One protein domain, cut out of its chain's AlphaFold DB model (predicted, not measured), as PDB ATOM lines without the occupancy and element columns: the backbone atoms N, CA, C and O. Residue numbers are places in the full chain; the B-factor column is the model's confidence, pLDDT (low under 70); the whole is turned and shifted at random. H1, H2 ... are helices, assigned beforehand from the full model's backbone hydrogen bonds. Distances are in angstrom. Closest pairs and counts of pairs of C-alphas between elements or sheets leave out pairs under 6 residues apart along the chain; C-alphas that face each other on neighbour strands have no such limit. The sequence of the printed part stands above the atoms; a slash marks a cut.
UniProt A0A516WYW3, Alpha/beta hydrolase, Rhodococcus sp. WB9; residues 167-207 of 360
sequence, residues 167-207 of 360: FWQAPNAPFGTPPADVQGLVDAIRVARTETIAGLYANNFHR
ATOM      1  N   PHE A 167      -0.663  23.148   5.722       85.06
ATOM      2  CA  PHE A 167       0.412  22.658   4.856       85.06
ATOM      3  C   PHE A 167      -0.026  22.427   3.396       85.06
ATOM      4  O   PHE A 167       0.772  22.618   2.484       85.06
ATOM      5  N   TRP A 168      -1.285  22.047   3.156       88.69
ATOM      6  CA  TRP A 168      -1.821  21.747   1.822       88.69
ATOM      7  C   TRP A 168      -2.888  22.743   1.365       88.69
ATOM      8  O   TRP A 168      -3.508  23.428   2.179       88.69
ATOM      9  N   GLN A 169      -3.123  22.804   0.057       90.56
ATOM     10  CA  GLN A 169      -4.117  23.706  -0.518       90.56
ATOM     11  C   GLN A 169      -5.546  23.262  -0.212       90.56
ATOM     12  O   GLN A 169      -5.879  22.078  -0.239       90.56
ATOM     13  N   ALA A 170      -6.415  24.237   0.018       86.75
ATOM     14  CA  ALA A 170      -7.854  24.049   0.142       86.75
ATOM     15  C   ALA A 170      -8.588  25.309  -0.348       86.75
ATOM     16  O   ALA A 170      -7.947  26.354  -0.483       86.75
ATOM     17  N   PRO A 171      -9.923  25.279  -0.527       88.75
ATOM     18  CA  PRO A 171     -10.673  26.442  -1.010       88.75
ATOM     19  C   PRO A 171     -10.448  27.726  -0.195       88.75
ATOM     20  O   PRO A 171     -10.413  28.813  -0.755       88.75
ATOM     21  N   ASN A 172     -10.248  27.601   1.121       85.88
ATOM     22  CA  ASN A 172      -9.979  28.718   2.033       85.88
ATOM     23  C   ASN A 172      -8.492  28.884   2.407       85.88
ATOM     24  O   ASN A 172      -8.165  29.679   3.283       85.88
ATOM     25  N   ALA A 173      -7.602  28.110   1.791       82.38
ATOM     26  CA  ALA A 173      -6.160  28.154   2.012       82.38
ATOM     27  C   ALA A 173      -5.455  27.875   0.675       82.38
ATOM     28  O   ALA A 173      -4.992  26.754   0.451       82.38
ATOM     29  N   PRO A 174      -5.413  28.855  -0.245       83.25
ATOM     30  CA  PRO A 174      -4.864  28.643  -1.586       83.25
ATOM     31  C   PRO A 174      -3.332  28.510  -1.576       83.25
ATOM     32  O   PRO A 174      -2.740  28.025  -2.535       83.25
ATOM     33  N   PHE A 175      -2.690  28.915  -0.479       78.62
ATOM     34  CA  PHE A 175      -1.246  28.880  -0.297       78.62
ATOM     35  C   PHE A 175      -0.869  27.613   0.477       78.62
ATOM     36  O   PHE A 175      -1.149  27.489   1.667       78.62
ATOM     37  N   GLY A 176      -0.278  26.645  -0.219       84.12
ATOM     38  CA  GLY A 176       0.122  25.360   0.343       84.12
ATOM     39  C   GLY A 176       0.561  24.387  -0.744       84.12
ATOM     40  O   GLY A 176       0.545  24.711  -1.935       84.12
ATOM     41  N   THR A 177       0.932  23.180  -0.337       87.88
ATOM     42  CA  THR A 177       1.271  22.094  -1.256       87.88
ATOM     43  C   THR A 177       0.006  21.569  -1.954       87.88
ATOM     44  O   THR A 177      -1.002  21.340  -1.274       87.88
ATOM     45  N   PRO A 178       0.012  21.377  -3.287       92.50
ATOM     46  CA  PRO A 178      -1.114  20.786  -4.004       92.50
ATOM     47  C   PRO A 178      -1.546  19.442  -3.388       92.50
ATOM     48  O   PRO A 178      -0.682  18.653  -2.996       92.50
ATOM     49  N   PRO A 179      -2.854  19.123  -3.317       92.38
ATOM     50  CA  PRO A 179      -3.322  17.896  -2.667       92.38
ATOM     51  C   PRO A 179      -2.723  16.617  -3.268       92.38
ATOM     52  O   PRO A 179      -2.425  15.677  -2.536       92.38
ATOM     53  N   ALA A 180      -2.495  16.602  -4.585       93.88
ATOM     54  CA  ALA A 180      -1.862  15.484  -5.279       93.88
ATOM     55  C   ALA A 180      -0.418  15.238  -4.802       93.88
ATOM     56  O   ALA A 180      -0.034  14.092  -4.576       93.88
ATOM     57  N   ASP A 181       0.354  16.301  -4.572       92.44
ATOM     58  CA  ASP A 181       1.737  16.199  -4.096       92.44
ATOM     59  C   ASP A 181       1.788  15.734  -2.634       92.44
ATOM     60  O   ASP A 181       2.646  14.937  -2.254       92.44
ATOM     61  N   VAL A 182       0.832  16.181  -1.808       91.56
ATOM     62  CA  VAL A 182       0.694  15.697  -0.426       91.56
ATOM     63  C   VAL A 182       0.334  14.219  -0.396       91.56
ATOM     64  O   VAL A 182       0.930  13.467   0.374       91.56
ATOM     65  N   GLN A 183      -0.584  13.782  -1.258       92.81
ATOM     66  CA  GLN A 183      -0.918  12.368  -1.385       92.81
ATOM     67  C   GLN A 183       0.300  11.549  -1.838       92.81
ATOM     68  O   GLN A 183       0.607  10.525  -1.231       92.81
ATOM     69  N   GLY A 184       1.067  12.055  -2.809       93.25
ATOM     70  CA  GLY A 184       2.327  11.443  -3.232       93.25
ATOM     71  C   GLY A 184       3.340  11.307  -2.090       93.25
ATOM     72  O   GLY A 184       3.986  10.268  -1.959       93.25
ATOM     73  N   LEU A 185       3.438  12.310  -1.211       89.56
ATOM     74  CA  LEU A 185       4.283  12.235  -0.019       89.56
ATOM     75  C   LEU A 185       3.788  11.175   0.978       89.56
ATOM     76  O   LEU A 185       4.599  10.422   1.521       89.56
ATOM     77  N   VAL A 186       2.476  11.094   1.218       90.69
ATOM     78  CA  VAL A 186       1.874  10.072   2.092       90.69
ATOM     79  C   VAL A 186       2.174   8.669   1.568       90.69
ATOM     80  O   VAL A 186       2.588   7.797   2.335       90.69
ATOM     81  N   ASP A 187       2.022   8.453   0.266       94.25
ATOM     82  CA  ASP A 187       2.260   7.148  -0.345       94.25
ATOM     83  C   ASP A 187       3.752   6.790  -0.361       94.25
ATOM     84  O   ASP A 187       4.118   5.658  -0.038       94.25
ATOM     85  N   ALA A 188       4.637   7.764  -0.590       90.81
ATOM     86  CA  ALA A 188       6.080   7.572  -0.455       90.81
ATOM     87  C   ALA A 188       6.480   7.183   0.982       90.81
ATOM     88  O   ALA A 188       7.295   6.280   1.175       90.81
ATOM     89  N   ILE A 189       5.854   7.781   2.004       89.25
ATOM     90  CA  ILE A 189       6.066   7.398   3.409       89.25
ATOM     91  C   ILE A 189       5.593   5.964   3.680       89.25
ATOM     92  O   ILE A 189       6.222   5.269   4.476       89.25
ATOM     93  N   ARG A 190       4.509   5.506   3.045       88.12
ATOM     94  CA  ARG A 190       3.995   4.135   3.211       88.12
ATOM     95  C   ARG A 190       4.897   3.089   2.558       88.12
ATOM     96  O   ARG A 190       5.088   2.024   3.134       88.12
ATOM     97  N   VAL A 191       5.448   3.396   1.383       91.44
ATOM     98  CA  VAL A 191       6.238   2.447   0.581       91.44
ATOM     99  C   VAL A 191       7.723   2.471   0.947       91.44
ATOM    100  O   VAL A 191       8.337   1.424   1.119       91.44
ATOM    101  N   ALA A 192       8.307   3.661   1.078       88.31
ATOM    102  CA  ALA A 192       9.743   3.883   1.241       88.31
ATOM    103  C   ALA A 192       9.997   4.923   2.340       88.31
ATOM    104  O   ALA A 192      10.549   6.005   2.114       88.31
ATOM    105  N   ARG A 193       9.519   4.618   3.555       81.88
ATOM    106  CA  ARG A 193       9.538   5.543   4.696       81.88
ATOM    107  C   ARG A 193      10.923   6.130   4.953       81.88
ATOM    108  O   ARG A 193      11.051   7.338   5.138       81.88
ATOM    109  N   THR A 194      11.941   5.278   4.997       83.12
ATOM    110  CA  THR A 194      13.307   5.656   5.379       83.12
ATOM    111  C   THR A 194      13.922   6.608   4.357       83.12
ATOM    112  O   THR A 194      14.451   7.656   4.726       83.12
ATOM    113  N   GLU A 195      13.795   6.278   3.077       83.81
ATOM    114  CA  GLU A 195      14.315   7.039   1.947       83.81
ATOM    115  C   GLU A 195      13.581   8.374   1.810       83.81
ATOM    116  O   GLU A 195      14.210   9.419   1.652       83.81
ATOM    117  N   THR A 196      12.254   8.358   1.957       81.00
ATOM    118  CA  THR A 196      11.417   9.564   1.894       81.00
ATOM    119  C   THR A 196      11.784  10.546   3.004       81.00
ATOM    120  O   THR A 196      11.972  11.736   2.760       81.00
ATOM    121  N   ILE A 197      11.967  10.047   4.228       78.31
ATOM    122  CA  ILE A 197      12.422  10.850   5.368       78.31
ATOM    123  C   ILE A 197      13.826  11.425   5.128       78.31
ATOM    124  O   ILE A 197      14.072  12.592   5.438       78.31
ATOM    125  N   ALA A 198      14.749  10.629   4.583       75.75
ATOM    126  CA  ALA A 198      16.101  11.088   4.277       75.75
ATOM    127  C   ALA A 198      16.101  12.178   3.189       75.75
ATOM    128  O   ALA A 198      16.800  13.184   3.320       75.75
ATOM    129  N   GLY A 199      15.268  12.029   2.156       78.44
ATOM    130  CA  GLY A 199      15.079  13.038   1.113       78.44
ATOM    131  C   GLY A 199      14.494  14.344   1.655       78.44
ATOM    132  O   GLY A 199      15.006  15.423   1.355       78.44
ATOM    133  N   LEU A 200      13.482  14.261   2.528       75.94
ATOM    134  CA  LEU A 200      12.934  15.433   3.219       75.94
ATOM    135  C   LEU A 200      14.012  16.172   4.022       75.94
ATOM    136  O   LEU A 200      14.030  17.401   4.021       75.94
ATOM    137  N   TYR A 201      14.927  15.451   4.672       65.69
ATOM    138  CA  TYR A 201      16.047  16.071   5.378       65.69
ATOM    139  C   TYR A 201      16.964  16.840   4.417       65.69
ATOM    140  O   TYR A 201      17.230  18.023   4.619       65.69
ATOM    141  N   ALA A 202      17.403  16.194   3.336       69.38
ATOM    142  CA  ALA A 202      18.347  16.783   2.388       69.38
ATOM    143  C   ALA A 202      17.831  18.064   1.702       69.38
ATOM    144  O   ALA A 202      18.642  18.865   1.228       69.38
ATOM    145  N   ASN A 203      16.507  18.239   1.643       71.50
ATOM    146  CA  ASN A 203      15.850  19.370   0.992       71.50
ATOM    147  C   ASN A 203      15.487  20.516   1.950       71.50
ATOM    148  O   ASN A 203      15.362  21.649   1.501       71.50
ATOM    149  N   ASN A 204      15.313  20.249   3.251       67.50
ATOM    150  CA  ASN A 204      14.814  21.242   4.215       67.50
ATOM    151  C   ASN A 204      15.889  21.806   5.163       67.50
ATOM    152  O   ASN A 204      15.594  22.698   5.958       67.50
ATOM    153  N   PHE A 205      17.128  21.309   5.100       62.47
ATOM    154  CA  PHE A 205      18.230  21.762   5.954       62.47
ATOM    155  C   PHE A 205      19.450  22.185   5.114       62.47
ATOM    156  O   PHE A 205      19.796  21.537   4.127       62.47
ATOM    157  N   HIS A 206      20.103  23.294   5.491       49.34
ATOM    158  CA  HIS A 206      21.252  23.851   4.762       49.34
ATOM    159  C   HIS A 206      22.438  22.869   4.668       49.34
ATOM    160  O   HIS A 206      22.900  22.328   5.670       49.34
ATOM    161  N   ARG A 207      22.976  22.704   3.448       48.22
ATOM    162  CA  ARG A 207      24.051  21.767   3.058       48.22
ATOM    163  C   ARG A 207      25.483  22.230   3.387       48.22
ATOM    164  O   ARG A 207      26.361  22.211   2.530       48.22
TER     165      ARG A 207
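Overview. This is residues 167 to 207 of the 360 residues of the protein "Alpha/beta hydrolase" of Rhodococcus sp. WB9 (UniProt A0A516WYW3). Two helices, H1 and H2, make an open V, meeting near the tight turn between them, and residues 167 to 178 form a loop that folds back on itself beyond the first end of H1. Residues 201 to 207, of which 201 to 204 belong to H2, stick out at the far end of the other arm. The printed part has 41 residues with two named helices, H1 then H2, and no named strand; its class is all helix. It is loose, with a radius of gyration of the C-alphas of 12.1 A, and flat, spanning 32 by 26 by 9 A.

Along the chain. The printed part begins with C-alpha 167 at (0.412, 22.658, 4.856), and residues 167 to 178 hold no named element. H1 follows, residues 179 to 191, from C-alpha 179 at (-3.322, 17.896, -2.667), and is 18.5 A long from first to last C-alpha. H2, residues 193 to 204, is 16.6 A long and ends with C-alpha 204 at (14.814, 21.242, 4.215).

Arrangement. A tight link of one residue, Ala 192, joins H1 to H2. The two helices touch, H1 with residues 185 to 189 alone and H2 with residues 196 to 197 alone. The closest C-alphas are those of Ile 189 and Thr 196, 6.0 A apart. The helices run opposite ways at a steep tilt of 49 degrees, with their centres 12.7 A apart. In H1 and H2 every backbone O i to N i+4 pair is within hydrogen-bond range.

Size, cuts and confidence. The two C-alphas farthest apart are those of Pro 171 and Arg 207, at 35.3 A. The printed part has no cut. Residues 201 to 207 stand free. The mean pLDDT of the printed part is 82.6, and residues 201 to 202 and 204 to 207 are under 70.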